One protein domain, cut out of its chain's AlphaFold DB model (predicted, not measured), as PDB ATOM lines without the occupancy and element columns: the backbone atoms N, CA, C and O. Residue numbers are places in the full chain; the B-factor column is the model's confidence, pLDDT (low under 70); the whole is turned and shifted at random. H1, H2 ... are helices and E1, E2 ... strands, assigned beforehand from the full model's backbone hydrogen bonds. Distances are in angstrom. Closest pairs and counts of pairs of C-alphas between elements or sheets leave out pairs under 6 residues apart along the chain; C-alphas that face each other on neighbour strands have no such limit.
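AT A GLANCE: This is residues 124 to 195 and 209 to 257 of the 265 residues of an uncharacterized protein of Planctomycetales bacterium (UniProt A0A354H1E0). Two long helices, H3 and H4, lie side by side and run opposite ways; H2 crosses H3 on the side away from H4, short H1 packs on both H2 and H3, and a small strand hairpin, E1 and E2, lengthens the rod beyond the end of H4. The printed part has 121 residues with four named helices and then two strands, an antiparallel sheet in the order E1 - E2; the class is mostly helix. It is extended, with a radius of gyration of the C-alphas of 20.9 A and spans of 82 by 29 by 17 A.

HOW THE PARTS SIT: E1, residues 244 to 248, and E2, residues 251 to 254, form an antiparallel hairpin at 162 degrees, with N 245 and O 253 within hydrogen-bond range at 3.2 A. A tight link joins E1 to H4, residues 209 to 240. H4 touches H3, residues 158 to 195, at a shallow tilt of 19 degrees, opposite ways; their closest C-alphas, Met 174 and Val 220, are 5.1 A apart. H2, residues 136 to 153, touches H3 with residues 142 to 150 alone, at a steep tilt of 48 degrees, closest at C-alphas His 146 and Ala 168, 5.4 A. H1, residues 124 to 129, touches H3, closest at C-alphas Val 129 and Gln 169, 6.6 A, and H2, closest at C-alphas Ala 126 and Arg 139, 5.4 A. H1 and H2 are apart from H4. In H1, H2, H3 and H4 every O i to N i+4 pair is within hydrogen-bond range.

IN THESE COORDINATES: H1 begins at C-alpha 124 (-29.386, 39.649, 77.675), and E2 ends at C-alpha 254 (-21.359, 75.609, 89.379). H2 measures 25.8 A, H3 55.1 A and H4 46.8 A from first to last C-alpha.

THE WHOLE: The C-alphas farthest apart, Ala 195 and Ala 249, are 82.1 A apart. Residues 196 to 208 are not printed; C-alphas 195 and 209 are 13.5 A apart across this cut. Residues 132 to 137 stand free. Mean pLDDT of the printed part is 85.2, with residues 241 to 257 among those under 70.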
ATOM      1  N   ARG A 124     -29.136  40.462  76.478       87.81
ATOM      2  CA  ARG A 124     -29.386  39.649  77.675       87.81
ATOM      3  C   ARG A 124     -30.742  39.974  78.296       87.81
ATOM      4  O   ARG A 124     -31.481  39.051  78.628       87.81
ATOM      5  N   ALA A 125     -31.088  41.255  78.409       88.19
ATOM      6  CA  ALA A 125     -32.385  41.686  78.925       88.19
ATOM      7  C   ALA A 125     -33.533  41.260  77.992       88.19
ATOM      8  O   ALA A 125     -34.529  40.712  78.464       88.19
ATOM      9  N   ALA A 126     -33.337  41.373  76.674       87.19
ATOM     10  CA  ALA A 126     -34.292  40.919  75.664       87.19
ATOM     11  C   ALA A 126     -34.650  39.432  75.827       87.19
ATOM     12  O   ALA A 126     -35.808  39.047  75.694       87.19
ATOM     13  N   ARG A 127     -33.664  38.584  76.157       85.25
ATOM     14  CA  ARG A 127     -33.883  37.149  76.406       85.25
ATOM     15  C   ARG A 127     -34.719  36.857  77.647       85.25
ATOM     16  O   ARG A 127     -35.404  35.846  77.653       85.25
ATOM     17  N   VAL A 128     -34.629  37.693  78.679       83.94
ATOM     18  CA  VAL A 128     -35.371  37.506  79.934       83.94
ATOM     19  C   VAL A 128     -36.827  37.940  79.782       83.94
ATOM     20  O   VAL A 128     -37.710  37.317  80.362       83.94
ATOM     21  N   VAL A 129     -37.076  39.007  79.020       81.81
ATOM     22  CA  VAL A 129     -38.428  39.555  78.833       81.81
ATOM     23  C   VAL A 129     -39.196  38.829  77.731       81.81
ATOM     24  O   VAL A 129     -40.412  38.677  77.838       81.81
ATOM     25  N   ALA A 130     -38.506  38.344  76.693       77.25
ATOM     26  CA  ALA A 130     -39.130  37.481  75.703       77.25
ATOM     27  C   ALA A 130     -39.690  36.237  76.403       77.25
ATOM     28  O   ALA A 130     -38.951  35.500  77.056       77.25
ATOM     29  N   ARG A 131     -41.003  36.019  76.265       72.44
ATOM     30  CA  ARG A 131     -41.698  34.844  76.807       72.44
ATOM     31  C   ARG A 131     -40.976  33.569  76.354       72.44
ATOM     32  O   ARG A 131     -40.361  33.551  75.288       72.44
ATOM     33  N   ASP A 132     -41.063  32.490  77.129       68.12
ATOM     34  CA  ASP A 132     -40.594  31.180  76.659       68.12
ATOM     35  C   ASP A 132     -41.315  30.843  75.340       68.12
ATOM     36  O   ASP A 132     -42.539  30.728  75.307       68.12
ATOM     37  N   GLY A 133     -40.560  30.734  74.242       66.62
ATOM     38  CA  GLY A 133     -41.113  30.566  72.891       66.62
ATOM     39  C   GLY A 133     -41.529  31.861  72.176       66.62
ATOM     40  O   GLY A 133     -42.169  31.788  71.131       66.62
ATOM     41  N   GLY A 134     -41.168  33.027  72.715       72.25
ATOM     42  CA  GLY A 134     -41.395  34.328  72.094       72.25
ATOM     43  C   GLY A 134     -40.697  34.467  70.740       72.25
ATOM     44  O   GLY A 134     -39.655  33.855  70.480       72.25
ATOM     45  N   SER A 135     -41.288  35.273  69.863       82.69
ATOM     46  CA  SER A 135     -40.819  35.443  68.486       82.69
ATOM     47  C   SER A 135     -39.531  36.277  68.413       82.69
ATOM     48  O   SER A 135     -39.220  37.080  69.298       82.69
ATOM     49  N   CYS A 136     -38.769  36.132  67.323       82.44
ATOM     50  CA  CYS A 136     -37.636  37.022  67.044       82.44
ATOM     51  C   CYS A 136     -38.067  38.498  66.957       82.44
ATOM     52  O   CYS A 136     -37.291  39.379  67.318       82.44
ATOM     53  N   TRP A 137     -39.316  38.750  66.557       84.88
ATOM     54  CA  TRP A 137     -39.915  40.077  66.495       84.88
ATOM     55  C   TRP A 137     -40.078  40.720  67.879       84.88
ATOM     56  O   TRP A 137     -39.663  41.856  68.070       84.88
ATOM     57  N   GLU A 138     -40.590  39.997  68.879       83.56
ATOM     58  CA  GLU A 138     -40.699  40.504  70.262       83.56
ATOM     59  C   GLU A 138     -39.331  40.886  70.843       83.56
ATOM     60  O   GLU A 138     -39.188  41.920  71.494       83.56
ATOM     61  N   ARG A 139     -38.294  40.092  70.548       88.56
ATOM     62  CA  ARG A 139     -36.916  40.427  70.937       88.56
ATOM     63  C   ARG A 139     -36.407  41.680  70.229       88.56
ATOM     64  O   ARG A 139     -35.769  42.506  70.873       88.56
ATOM     65  N   ALA A 140     -36.679  41.816  68.932       88.19
ATOM     66  CA  ALA A 140     -36.288  42.992  68.162       88.19
ATOM     67  C   ALA A 140     -36.984  44.266  68.673       88.19
ATOM     68  O   ALA A 140     -36.316  45.282  68.826       88.19
ATOM     69  N   GLN A 141     -38.275  44.194  69.022       92.06
ATOM     70  CA  GLN A 141     -39.019  45.311  69.622       92.06
ATOM     71  C   GLN A 141     -38.395  45.762  70.948       92.06
ATOM     72  O   GLN A 141     -38.162  46.953  71.139       92.06
ATOM     73  N   PHE A 142     -38.034  44.820  71.831       94.25
ATOM     74  CA  PHE A 142     -37.322  45.158  73.067       94.25
ATOM     75  C   PHE A 142     -35.987  45.862  72.784       94.25
ATOM     76  O   PHE A 142     -35.666  46.864  73.419       94.25
ATOM     77  N   ILE A 143     -35.190  45.328  71.849       94.06
ATOM     78  CA  ILE A 143     -33.878  45.896  71.507       94.06
ATOM     79  C   ILE A 143     -34.035  47.304  70.923       94.06
ATOM     80  O   ILE A 143     -33.260  48.186  71.286       94.06
ATOM     81  N   ALA A 144     -35.043  47.527  70.074       95.56
ATOM     82  CA  ALA A 144     -35.353  48.840  69.513       95.56
ATOM     83  C   ALA A 144     -35.711  49.850  70.615       95.56
ATOM     84  O   ALA A 144     -35.048  50.876  70.728       95.56
ATOM     85  N   LEU A 145     -36.653  49.511  71.501       96.94
ATOM     86  CA  LEU A 145     -37.022  50.352  72.645       96.94
ATOM     87  C   LEU A 145     -35.814  50.673  73.544       96.94
ATOM     88  O   LEU A 145     -35.624  51.806  73.982       96.94
ATOM     89  N   HIS A 146     -34.981  49.672  73.834       97.12
ATOM     90  CA  HIS A 146     -33.767  49.859  74.622       97.12
ATOM     91  C   HIS A 146     -32.775  50.816  73.937       97.12
ATOM     92  O   HIS A 146     -32.178  51.670  74.604       97.12
ATOM     93  N   ALA A 147     -32.584  50.670  72.623       95.94
ATOM     94  CA  ALA A 147     -31.719  51.539  71.832       95.94
ATOM     95  C   ALA A 147     -32.239  52.984  71.820       95.94
ATOM     96  O   ALA A 147     -31.458  53.887  72.106       95.94
ATOM     97  N   GLU A 148     -33.541  53.194  71.616       98.12
ATOM     98  CA  GLU A 148     -34.180  54.516  71.672       98.12
ATOM     99  C   GLU A 148     -33.992  55.185  73.042       98.12
ATOM    100  O   GLU A 148     -33.614  56.354  73.125       98.12
ATOM    101  N   LEU A 149     -34.187  54.442  74.138       97.62
ATOM    102  CA  LEU A 149     -33.954  54.968  75.486       97.62
ATOM    103  C   LEU A 149     -32.475  55.297  75.722       97.62
ATOM    104  O   LEU A 149     -32.158  56.323  76.324       97.62
ATOM    105  N   THR A 150     -31.562  54.450  75.250       96.81
ATOM    106  CA  THR A 150     -30.118  54.684  75.374       96.81
ATOM    107  C   THR A 150     -29.679  55.903  74.564       96.81
ATOM    108  O   THR A 150     -28.908  56.714  75.075       96.81
ATOM    109  N   GLU A 151     -30.194  56.078  73.347       97.31
ATOM    110  CA  GLU A 151     -29.928  57.242  72.499       97.31
ATOM    111  C   GLU A 151     -30.473  58.530  73.126       97.31
ATOM    112  O   GLU A 151     -29.743  59.515  73.247       97.31
ATOM    113  N   ALA A 152     -31.727  58.512  73.585       97.44
ATOM    114  CA  ALA A 152     -32.376  59.679  74.172       97.44
ATOM    115  C   ALA A 152     -31.704  60.132  75.474       97.44
ATOM    116  O   ALA A 152     -31.595  61.330  75.744       97.44
ATOM    117  N   TRP A 153     -31.259  59.183  76.302       96.50
ATOM    118  CA  TRP A 153     -30.680  59.510  77.599       96.50
ATOM    119  C   TRP A 153     -29.168  59.680  77.556       96.50
ATOM    120  O   TRP A 153     -28.673  60.538  78.281       96.50
ATOM    121  N   GLN A 154     -28.428  58.934  76.736       96.19
ATOM    122  CA  GLN A 154     -26.959  58.901  76.741       96.19
ATOM    123  C   GLN A 154     -26.412  58.600  78.154       96.19
ATOM    124  O   GLN A 154     -25.968  59.513  78.861       96.19
ATOM    125  N   PRO A 155     -26.516  57.348  78.638       95.38
ATOM    126  CA  PRO A 155     -26.108  56.998  79.997       95.38
ATOM    127  C   PRO A 155     -24.617  57.274  80.220       95.38
ATOM    128  O   PRO A 155     -23.764  56.843  79.448       95.38
ATOM    129  N   ARG A 156     -24.302  57.988  81.307       93.81
ATOM    130  CA  ARG A 156     -22.926  58.414  81.637       93.81
ATOM    131  C   ARG A 156     -22.077  57.299  82.241       93.81
ATOM    132  O   ARG A 156     -20.853  57.329  82.160       93.81
ATOM    133  N   ASP A 157     -22.728  56.343  82.894       92.50
ATOM    134  CA  ASP A 157     -22.092  55.262  83.634       92.50
ATOM    135  C   ASP A 157     -22.944  53.978  83.588       92.50
ATOM    136  O   ASP A 157     -24.053  53.940  83.046       92.50
ATOM    137  N   GLY A 158     -22.421  52.895  84.169       90.94
ATOM    138  CA  GLY A 158     -23.126  51.612  84.213       90.94
ATOM    139  C   GLY A 158     -24.391  51.605  85.080       90.94
ATOM    140  O   GLY A 158     -25.228  50.727  84.893       90.94
ATOM    141  N   GLN A 159     -24.542  52.552  86.013       94.00
ATOM    142  CA  GLN A 159     -25.732  52.663  86.861       94.00
ATOM    143  C   GLN A 159     -26.872  53.346  86.096       94.00
ATOM    144  O   GLN A 159     -28.008  52.884  86.163       94.00
ATOM    145  N   GLU A 160     -26.580  54.395  85.321       95.56
ATOM    146  CA  GLU A 160     -27.551  54.991  84.398       95.56
ATOM    147  C   GLU A 160     -27.990  53.989  83.329       95.56
ATOM    148  O   GLU A 160     -29.187  53.869  83.082       95.56
ATOM    149  N   GLN A 161     -27.054  53.213  82.766       95.00
ATOM    150  CA  GLN A 161     -27.397  52.140  81.827       95.00
ATOM    151  C   GLN A 161     -28.356  51.128  82.466       95.00
ATOM    152  O   GLN A 161     -29.375  50.792  81.879       95.00
ATOM    153  N   GLN A 162     -28.093  50.688  83.699       94.56
ATOM    154  CA  GLN A 162     -28.978  49.751  84.393       94.56
ATOM    155  C   GLN A 162     -30.393  50.319  84.614       94.56
ATOM    156  O   GLN A 162     -31.369  49.570  84.551       94.56
ATOM    157  N   LEU A 163     -30.527  51.622  84.882       96.31
ATOM    158  CA  LEU A 163     -31.837  52.270  85.005       96.31
ATOM    159  C   LEU A 163     -32.578  52.298  83.662       96.31
ATOM    160  O   LEU A 163     -33.788  52.073  83.641       96.31
ATOM    161  N   ILE A 164     -31.860  52.496  82.553       96.38
ATOM    162  CA  ILE A 164     -32.413  52.395  81.196       96.38
ATOM    163  C   ILE A 164     -32.862  50.959  80.893       96.38
ATOM    164  O   ILE A 164     -33.994  50.760  80.448       96.38
ATOM    165  N   ASP A 165     -32.042  49.954  81.216       95.50
ATOM    166  CA  ASP A 165     -32.397  48.540  81.050       95.50
ATOM    167  C   ASP A 165     -33.696  48.208  81.808       95.50
ATOM    168  O   ASP A 165     -34.584  47.534  81.283       95.50
ATOM    169  N   GLN A 166     -33.834  48.706  83.043       96.06
ATOM    170  CA  GLN A 166     -35.043  48.540  83.855       96.06
ATOM    171  C   GLN A 166     -36.262  49.222  83.230       96.06
ATOM    172  O   GLN A 166     -37.338  48.626  83.189       96.06
ATOM    173  N   MET A 167     -36.107  50.449  82.724       97.94
ATOM    174  CA  MET A 167     -37.181  51.165  82.032       97.94
ATOM    175  C   MET A 167     -37.673  50.379  80.809       97.94
ATOM    176  O   MET A 167     -38.879  50.157  80.685       97.94
ATOM    177  N   ALA A 168     -36.764  49.872  79.970       97.06
ATOM    178  CA  ALA A 168     -37.116  49.044  78.814       97.06
ATOM    179  C   ALA A 168     -37.863  47.759  79.226       97.06
ATOM    180  O   ALA A 168     -38.886  47.405  78.632       97.06
ATOM    181  N   GLN A 169     -37.401  47.080  80.286       95.81
ATOM    182  CA  GLN A 169     -38.056  45.882  80.827       95.81
ATOM    183  C   GLN A 169     -39.470  46.170  81.337       95.81
ATOM    184  O   GLN A 169     -40.399  45.432  81.009       95.81
ATOM    185  N   PHE A 170     -39.660  47.232  82.124       97.06
ATOM    186  CA  PHE A 170     -40.973  47.562  82.678       97.06
ATOM    187  C   PHE A 170     -41.959  48.021  81.608       97.06
ATOM    188  O   PHE A 170     -43.116  47.614  81.668       97.06
ATOM    189  N   GLN A 171     -41.509  48.789  80.615       97.44
ATOM    190  CA  GLN A 171     -42.335  49.187  79.476       97.44
ATOM    191  C   GLN A 171     -42.810  47.962  78.678       97.44
ATOM    192  O   GLN A 171     -44.008  47.789  78.479       97.44
ATOM    193  N   THR A 172     -41.900  47.046  78.335       95.00
ATOM    194  CA  THR A 172     -42.250  45.825  77.584       95.00
ATOM    195  C   THR A 172     -43.214  44.923  78.369       95.00
ATOM    196  O   THR A 172     -44.171  44.369  77.824       95.00
ATOM    197  N   LEU A 173     -43.001  44.774  79.684       93.56
ATOM    198  CA  LEU A 173     -43.917  44.017  80.544       93.56
ATOM    199  C   LEU A 173     -45.284  44.701  80.664       93.56
ATOM    200  O   LEU A 173     -46.303  44.015  80.713       93.56
ATOM    201  N   MET A 174     -45.317  46.033  80.720       96.12
ATOM    202  CA  MET A 174     -46.555  46.806  80.756       96.12
ATOM    203  C   MET A 174     -47.375  46.590  79.478       96.12
ATOM    204  O   MET A 174     -48.558  46.277  79.590       96.12
ATOM    205  N   GLU A 175     -46.756  46.658  78.296       94.75
ATOM    206  CA  GLU A 175     -47.400  46.374  77.001       94.75
ATOM    207  C   GLU A 175     -47.994  44.955  76.967       94.75
ATOM    208  O   GLU A 175     -49.179  44.772  76.685       94.75
ATOM    209  N   CYS A 176     -47.226  43.951  77.404       92.12
ATOM    210  CA  CYS A 176     -47.703  42.570  77.546       92.12
ATOM    211  C   CYS A 176     -48.959  42.447  78.432       92.12
ATOM    212  O   CYS A 176     -49.874  41.665  78.141       92.12
ATOM    213  N   TRP A 177     -48.999  43.174  79.552       93.12
ATOM    214  CA  TRP A 177     -50.152  43.165  80.453       93.12
ATOM    215  C   TRP A 177     -51.331  43.968  79.899       93.12
ATOM    216  O   TRP A 177     -52.472  43.566  80.122       93.12
ATOM    217  N   GLN A 178     -51.091  45.029  79.126       95.50
ATOM    218  CA  GLN A 178     -52.135  45.779  78.422       95.50
ATOM    219  C   GLN A 178     -52.819  44.929  77.343       95.50
ATOM    220  O   GLN A 178     -54.050  44.924  77.249       95.50
ATOM    221  N   GLU A 179     -52.059  44.138  76.583       90.81
ATOM    222  CA  GLU A 179     -52.609  43.153  75.641       90.81
ATOM    223  C   GLU A 179     -53.467  42.103  76.360       90.81
ATOM    224  O   GLU A 179     -54.575  41.766  75.925       90.81
ATOM    225  N   THR A 180     -52.974  41.607  77.499       86.00
ATOM    226  CA  THR A 180     -53.680  40.619  78.328       86.00
ATOM    227  C   THR A 180     -54.985  41.197  78.883       86.00
ATOM    228  O   THR A 180     -56.040  40.570  78.779       86.00
ATOM    229  N   LEU A 181     -54.939  42.420  79.417       89.06
ATOM    230  CA  LEU A 181     -56.100  43.149  79.924       89.06
ATOM    231  C   LEU A 181     -57.145  43.371  78.825       89.06
ATOM    232  O   LEU A 181     -58.334  43.116  79.035       89.06
ATOM    233  N   THR A 182     -56.702  43.793  77.638       90.44
ATOM    234  CA  THR A 182     -57.568  43.981  76.467       90.44
ATOM    235  C   THR A 182     -58.244  42.666  76.089       90.44
ATOM    236  O   THR A 182     -59.465  42.613  75.919       90.44
ATOM    237  N   SER A 183     -57.474  41.577  76.050       82.00
ATOM    238  CA  SER A 183     -57.974  40.238  75.731       82.00
ATOM    239  C   SER A 183     -59.039  39.763  76.725       82.00
ATOM    240  O   SER A 183     -60.108  39.304  76.311       82.00
ATOM    241  N   TYR A 184     -58.807  39.919  78.032       83.69
ATOM    242  CA  TYR A 184     -59.790  39.552  79.056       83.69
ATOM    243  C   TYR A 184     -61.048  40.412  79.003       83.69
ATOM    244  O   TYR A 184     -62.155  39.872  79.052       83.69
ATOM    245  N   THR A 185     -60.902  41.721  78.822       84.25
ATOM    246  CA  THR A 185     -62.041  42.644  78.716       84.25
ATOM    247  C   THR A 185     -62.927  42.290  77.516       84.25
ATOM    248  O   THR A 185     -64.151  42.207  77.638       84.25
ATOM    249  N   MET A 186     -62.319  41.977  76.366       78.62
ATOM    250  CA  MET A 186     -63.051  41.520  75.181       78.62
ATOM    251  C   MET A 186     -63.744  40.169  75.408       78.62
ATOM    252  O   MET A 186     -64.883  39.977  74.974       78.62
ATOM    253  N   ALA A 187     -63.092  39.229  76.098       79.00
ATOM    254  CA  ALA A 187     -63.672  37.923  76.406       79.00
ATOM    255  C   ALA A 187     -64.885  38.021  77.349       79.00
ATOM    256  O   ALA A 187     -65.872  37.312  77.138       79.00
ATOM    257  N   VAL A 188     -64.844  38.917  78.344       76.00
ATOM    258  CA  VAL A 188     -65.985  39.225  79.227       76.00
ATOM    259  C   VAL A 188     -67.172  39.733  78.412       76.00
ATOM    260  O   VAL A 188     -68.278  39.200  78.527       76.00
ATOM    261  N   GLY A 189     -66.942  40.714  77.532       68.38
ATOM    262  CA  GLY A 189     -67.996  41.295  76.697       68.38
ATOM    263  C   GLY A 189     -68.675  40.268  75.782       68.38
ATOM    264  O   GLY A 189     -69.899  40.274  75.639       68.38
ATOM    265  N   ARG A 190     -67.899  39.336  75.207       70.56
ATOM    266  CA  ARG A 190     -68.437  38.256  74.361       70.56
ATOM    267  C   ARG A 190     -69.224  37.216  75.158       70.56
ATOM    268  O   ARG A 190     -70.297  36.821  74.709       70.56
ATOM    269  N   LYS A 191     -68.729  36.780  76.326       64.38
ATOM    270  CA  LYS A 191     -69.444  35.794  77.156       64.38
ATOM    271  C   LYS A 191     -70.765  36.334  77.679       64.38
ATOM    272  O   LYS A 191     -71.738  35.596  77.645       64.38
ATOM    273  N   ARG A 192     -70.830  37.607  78.078       61.56
ATOM    274  CA  ARG A 192     -72.090  38.236  78.499       61.56
ATOM    275  C   ARG A 192     -73.152  38.174  77.394       61.56
ATOM    276  O   ARG A 192     -74.233  37.653  77.627       61.56
ATOM    277  N   ARG A 193     -72.800  38.579  76.166       61.19
ATOM    278  CA  ARG A 193     -73.701  38.496  74.997       61.19
ATOM    279  C   ARG A 193     -74.123  37.067  74.636       61.19
ATOM    280  O   ARG A 193     -75.157  36.887  74.004       61.19
ATOM    281  N   ARG A 194     -73.300  36.067  74.966       63.38
ATOM    282  CA  ARG A 194     -73.577  34.648  74.702       63.38
ATOM    283  C   ARG A 194     -74.409  33.999  75.811       63.38
ATOM    284  O   ARG A 194     -75.313  33.249  75.491       63.38
ATOM    285  N   ALA A 195     -74.157  34.324  77.077       60.53
ATOM    286  CA  ALA A 195     -74.971  33.886  78.216       60.53
ATOM    287  C   ALA A 195     -76.391  34.477  78.172       60.53
ATOM    288  O   ALA A 195     -77.335  33.845  78.616       60.53
ATOM    289  N   GLN A 209     -63.968  36.044  85.546       80.44
ATOM    290  CA  GLN A 209     -63.389  36.907  84.514       80.44
ATOM    291  C   GLN A 209     -63.163  38.343  85.017       80.44
ATOM    292  O   GLN A 209     -62.245  39.012  84.551       80.44
ATOM    293  N   VAL A 210     -63.966  38.789  85.988       83.44
ATOM    294  CA  VAL A 210     -63.797  40.079  86.668       83.44
ATOM    295  C   VAL A 210     -62.475  40.116  87.433       83.44
ATOM    296  O   VAL A 210     -61.693  41.042  87.234       83.44
ATOM    297  N   GLU A 211     -62.172  39.086  88.225       87.06
ATOM    298  CA  GLU A 211     -60.891  38.975  88.941       87.06
ATOM    299  C   GLU A 211     -59.696  38.929  87.978       87.06
ATOM    300  O   GLU A 211     -58.652  39.517  88.260       87.06
ATOM    301  N   ALA A 212     -59.833  38.275  86.819       84.38
ATOM    302  CA  ALA A 212     -58.779  38.232  85.804       84.38
ATOM    303  C   ALA A 212     -58.506  39.616  85.182       84.38
ATOM    304  O   ALA A 212     -57.344  39.990  85.008       84.38
ATOM    305  N   VAL A 213     -59.558  40.393  84.890       88.38
ATOM    306  CA  VAL A 213     -59.445  41.786  84.416       88.38
ATOM    307  C   VAL A 213     -58.789  42.664  85.482       88.38
ATOM    308  O   VAL A 213     -57.821  43.359  85.183       88.38
ATOM    309  N   GLN A 214     -59.261  42.591  86.729       91.88
ATOM    310  CA  GLN A 214     -58.697  43.355  87.846       91.88
ATOM    311  C   GLN A 214     -57.219  43.018  88.081       91.88
ATOM    312  O   GLN A 214     -56.397  43.918  88.236       91.88
ATOM    313  N   SER A 215     -56.861  41.732  88.031       89.25
ATOM    314  CA  SER A 215     -55.473  41.285  88.183       89.25
ATOM    315  C   SER A 215     -54.578  41.821  87.063       89.25
ATOM    316  O   SER A 215     -53.479  42.301  87.332       89.25
ATOM    317  N   ALA A 216     -55.036  41.779  85.808       89.06
ATOM    318  CA  ALA A 216     -54.270  42.315  84.684       89.06
ATOM    319  C   ALA A 216     -54.090  43.840  84.790       89.06
ATOM    320  O   ALA A 216     -52.983  44.331  84.577       89.06
ATOM    321  N   ALA A 217     -55.134  44.580  85.182       94.38
ATOM    322  CA  ALA A 217     -55.055  46.024  85.408       94.38
ATOM    323  C   ALA A 217     -54.046  46.382  86.513       94.38
ATOM    324  O   ALA A 217     -53.170  47.219  86.298       94.38
ATOM    325  N   ALA A 218     -54.086  45.673  87.646       95.62
ATOM    326  CA  ALA A 218     -53.130  45.869  88.737       95.62
ATOM    327  C   ALA A 218     -51.675  45.618  88.297       95.62
ATOM    328  O   ALA A 218     -50.757  46.314  88.733       95.62
ATOM    329  N   MET A 219     -51.444  44.652  87.401       96.25
ATOM    330  CA  MET A 219     -50.108  44.396  86.854       96.25
ATOM    331  C   MET A 219     -49.623  45.512  85.920       96.25
ATOM    332  O   MET A 219     -48.443  45.866  85.984       96.25
ATOM    333  N   VAL A 220     -50.508  46.098  85.102       95.75
ATOM    334  CA  VAL A 220     -50.191  47.288  84.286       95.75
ATOM    335  C   VAL A 220     -49.756  48.443  85.189       95.75
ATOM    336  O   VAL A 220     -48.671  48.994  84.999       95.75
ATOM    337  N   GLU A 221     -50.548  48.759  86.216       97.94
ATOM    338  CA  GLU A 221     -50.239  49.827  87.175       97.94
ATOM    339  C   GLU A 221     -48.922  49.572  87.919       97.94
ATOM    340  O   GLU A 221     -48.093  50.474  88.076       97.94
ATOM    341  N   LEU A 222     -48.680  48.329  88.347       97.69
ATOM    342  CA  LEU A 222     -47.443  47.950  89.021       97.69
ATOM    343  C   LEU A 222     -46.214  48.183  88.132       97.69
ATOM    344  O   LEU A 222     -45.212  48.720  88.616       97.69
ATOM    345  N   MET A 223     -46.267  47.779  86.858       97.56
ATOM    346  CA  MET A 223     -45.152  47.992  85.927       97.56
ATOM    347  C   MET A 223     -44.954  49.477  85.624       97.56
ATOM    348  O   MET A 223     -43.818  49.950  85.670       97.56
ATOM    349  N   HIS A 224     -46.036  50.237  85.436       98.00
ATOM    350  CA  HIS A 224     -45.971  51.684  85.246       98.00
ATOM    351  C   HIS A 224     -45.288  52.392  86.429       98.00
ATOM    352  O   HIS A 224     -44.348  53.169  86.259       98.00
ATOM    353  N   ASN A 225     -45.676  52.049  87.658       98.38
ATOM    354  CA  ASN A 225     -45.073  52.608  88.868       98.38
ATOM    355  C   ASN A 225     -43.595  52.220  89.038       98.38
ATOM    356  O   ASN A 225     -42.816  52.953  89.650       98.38
ATOM    357  N   ARG A 226     -43.174  51.051  88.541       98.25
ATOM    358  CA  ARG A 226     -41.754  50.662  88.509       98.25
ATOM    359  C   ARG A 226     -40.983  51.470  87.465       98.25
ATOM    360  O   ARG A 226     -39.921  51.989  87.798       98.25
ATOM    361  N   TYR A 227     -41.553  51.661  86.276       98.25
ATOM    362  CA  TYR A 227     -40.991  52.515  85.230       98.25
ATOM    363  C   TYR A 227     -40.753  53.948  85.731       98.25
ATOM    364  O   TYR A 227     -39.632  54.453  85.657       98.25
ATOM    365  N   LEU A 228     -41.773  54.579  86.324       98.38
ATOM    366  CA  LEU A 228     -41.668  55.948  86.842       98.38
ATOM    367  C   LEU A 228     -40.609  56.084  87.944       98.38
ATOM    368  O   LEU A 228     -39.904  57.092  87.996       98.38
ATOM    369  N   ARG A 229     -40.453  55.069  88.804       98.56
ATOM    370  CA  ARG A 229     -39.402  55.057  89.834       98.56
ATOM    371  C   ARG A 229     -37.998  54.992  89.235       98.56
ATOM    372  O   ARG A 229     -37.138  55.752  89.677       98.56
ATOM    373  N   SER A 230     -37.768  54.148  88.228       98.06
ATOM    374  CA  SER A 230     -36.470  54.082  87.535       98.06
ATOM    375  C   SER A 230     -36.152  55.388  86.801       98.06
ATOM    376  O   SER A 230     -35.044  55.909  86.932       98.06
ATOM    377  N   LEU A 231     -37.143  55.983  86.124       98.25
ATOM    378  CA  LEU A 231     -37.002  57.293  85.484       98.25
ATOM    379  C   LEU A 231     -36.656  58.388  86.502       98.25
ATOM    380  O   LEU A 231     -35.749  59.191  86.278       98.25
ATOM    381  N   ARG A 232     -37.351  58.415  87.643       97.88
ATOM    382  CA  ARG A 232     -37.090  59.404  88.689       97.88
ATOM    383  C   ARG A 232     -35.681  59.261  89.260       97.88
ATOM    384  O   ARG A 232     -34.978  60.261  89.374       97.88
ATOM    385  N   ALA A 233     -35.246  58.032  89.537       97.38
ATOM    386  CA  ALA A 233     -33.888  57.758  89.997       97.38
ATOM    387  C   ALA A 233     -32.832  58.252  88.991       97.38
ATOM    388  O   ALA A 233     -31.834  58.852  89.391       97.38
ATOM    389  N   LEU A 234     -33.065  58.067  87.687       96.62
ATOM    390  CA  LEU A 234     -32.173  58.563  86.635       96.62
ATOM    391  C   LEU A 234     -32.105  60.099  86.625       96.62
ATOM    392  O   LEU A 234     -31.019  60.679  86.576       96.62
ATOM    393  N   GLN A 235     -33.254  60.768  86.729       96.12
ATOM    394  CA  GLN A 235     -33.328  62.231  86.795       96.12
ATOM    395  C   GLN A 235     -32.629  62.794  88.037       96.12
ATOM    396  O   GLN A 235     -31.869  63.758  87.928       96.12
ATOM    397  N   ASP A 236     -32.849  62.196  89.208       95.44
ATOM    398  CA  ASP A 236     -32.245  62.650  90.462       95.44
ATOM    399  C   ASP A 236     -30.712  62.520  90.419       95.44
ATOM    400  O   ASP A 236     -30.004  63.457  90.793       95.44
ATOM    401  N   ARG A 237     -30.175  61.439  89.834       93.62
ATOM    402  CA  ARG A 237     -28.724  61.285  89.592       93.62
ATOM    403  C   ARG A 237     -28.136  62.346  88.663       93.62
ATOM    404  O   ARG A 237     -26.965  62.712  88.789       93.62
ATOM    405  N   ARG A 238     -28.913  62.835  87.696       91.56
ATOM    406  CA  ARG A 238     -28.478  63.922  86.803       91.56
ATOM    407  C   ARG A 238     -28.484  65.273  87.492       91.56
ATOM    408  O   ARG A 238     -27.600  66.080  87.231       91.56
ATOM    409  N   ARG A 239     -29.428  65.489  88.405       89.44
ATOM    410  CA  ARG A 239     -29.522  66.718  89.202       89.44
ATOM    411  C   ARG A 239     -28.456  66.801  90.293       89.44
ATOM    412  O   ARG A 239     -27.950  67.888  90.535       89.44
ATOM    413  N   ALA A 240     -28.116  65.681  90.934       80.56
ATOM    414  CA  ALA A 240     -27.200  65.650  92.078       80.56
ATOM    415  C   ALA A 240     -25.715  65.853  91.719       80.56
ATOM    416  O   ALA A 240     -24.932  66.205  92.594       80.56
ATOM    417  N   ASN A 241     -25.333  65.677  90.448       64.50
ATOM    418  CA  ASN A 241     -23.951  65.825  89.977       64.50
ATOM    419  C   ASN A 241     -23.797  66.975  88.957       64.50
ATOM    420  O   ASN A 241     -23.484  66.702  87.792       64.50
ATOM    421  N   PRO A 242     -24.002  68.256  89.325       60.03
ATOM    422  CA  PRO A 242     -23.470  69.347  88.522       60.03
ATOM    423  C   PRO A 242     -21.937  69.345  88.673       60.03
ATOM    424  O   PRO A 242     -21.439  69.303  89.800       60.03
ATOM    425  N   PRO A 243     -21.156  69.368  87.580       59.00
ATOM    426  CA  PRO A 243     -19.704  69.430  87.680       59.00
ATOM    427  C   PRO A 243     -19.308  70.747  88.353       59.00
ATOM    428  O   PRO A 243     -19.485  71.825  87.783       59.00
ATOM    429  N   VAL A 244     -18.782  70.658  89.575       59.41
ATOM    430  CA  VAL A 244     -18.123  71.782  90.237       59.41
ATOM    431  C   VAL A 244     -16.683  71.804  89.745       59.41
ATOM    432  O   VAL A 244     -15.848  71.022  90.196       59.41
ATOM    433  N   ILE A 245     -16.392  72.666  88.772       58.75
ATOM    434  CA  ILE A 245     -15.036  72.825  88.240       58.75
ATOM    435  C   ILE A 245     -14.392  74.007  88.963       58.75
ATOM    436  O   ILE A 245     -14.667  75.167  88.647       58.75
ATOM    437  N   VAL A 246     -13.507  73.724  89.918       56.59
ATOM    438  CA  VAL A 246     -12.640  74.742  90.527       56.59
ATOM    439  C   VAL A 246     -11.444  74.948  89.598       56.59
ATOM    440  O   VAL A 246     -10.531  74.128  89.558       56.59
ATOM    441  N   ARG A 247     -11.464  76.016  88.789       60.56
ATOM    442  CA  ARG A 247     -10.375  76.317  87.834       60.56
ATOM    443  C   ARG A 247      -9.182  77.023  88.484       60.56
ATOM    444  O   ARG A 247      -8.068  76.876  87.992       60.56
ATOM    445  N   ARG A 248      -9.404  77.803  89.548       63.03
ATOM    446  CA  ARG A 248      -8.381  78.541  90.315       63.03
ATOM    447  C   ARG A 248      -8.862  78.720  91.758       63.03
ATOM    448  O   ARG A 248     -10.065  78.862  91.971       63.03
ATOM    449  N   ALA A 249      -7.947  78.738  92.731       56.50
ATOM    450  CA  ALA A 249      -8.272  79.098  94.114       56.50
ATOM    451  C   ALA A 249      -8.983  80.471  94.124       56.50
ATOM    452  O   ALA A 249      -8.429  81.445  93.621       56.50
ATOM    453  N   GLY A 250     -10.240  80.513  94.586       61.09
ATOM    454  CA  GLY A 250     -11.109  81.706  94.563       61.09
ATOM    455  C   GLY A 250     -12.217  81.723  93.494       61.09
ATOM    456  O   GLY A 250     -13.068  82.613  93.519       61.09
ATOM    457  N   GLN A 251     -12.263  80.751  92.573       55.00
ATOM    458  CA  GLN A 251     -13.332  80.641  91.567       55.00
ATOM    459  C   GLN A 251     -13.936  79.240  91.523       55.00
ATOM    460  O   GLN A 251     -13.266  78.262  91.177       55.00
ATOM    461  N   VAL A 252     -15.231  79.166  91.823       59.06
ATOM    462  CA  VAL A 252     -16.023  77.938  91.759       59.06
ATOM    463  C   VAL A 252     -17.028  78.086  90.621       59.06
ATOM    464  O   VAL A 252     -17.903  78.951  90.668       59.06
ATOM    465  N   ASN A 253     -16.916  77.248  89.589       58.12
ATOM    466  CA  ASN A 253     -17.952  77.152  88.564       58.12
ATOM    467  C   ASN A 253     -18.971  76.100  88.990       58.12
ATOM    468  O   ASN A 253     -18.611  74.933  89.152       58.12
ATOM    469  N   VAL A 254     -20.227  76.509  89.148       62.62
ATOM    470  CA  VAL A 254     -21.359  75.609  89.379       62.62
ATOM    471  C   VAL A 254     -22.219  75.644  88.119       62.62
ATOM    472  O   VAL A 254     -22.912  76.626  87.852       62.62
ATOM    473  N   ALA A 255     -22.151  74.582  87.311       66.69
ATOM    474  CA  ALA A 255     -22.778  74.531  85.986       66.69
ATOM    475  C   ALA A 255     -22.339  75.708  85.079       66.69
ATOM    476  O   ALA A 255     -21.142  75.909  84.884       66.69
ATOM    477  N   ALA A 256     -23.279  76.473  84.507       58.75
ATOM    478  CA  ALA A 256     -22.988  77.644  83.667       58.75
ATOM    479  C   ALA A 256     -22.728  78.935  84.469       58.75
ATOM    480  O   ALA A 256     -22.495  79.988  83.878       58.75
ATOM    481  N   GLN A 257     -22.792  78.880  85.802       52.41
ATOM    482  CA  GLN A 257     -22.683  80.051  86.661       52.41
ATOM    483  C   GLN A 257     -21.316  80.089  87.352       52.41
ATOM    484  O   GLN A 257     -20.943  79.188  88.106       52.41
TER     485      GLN A 257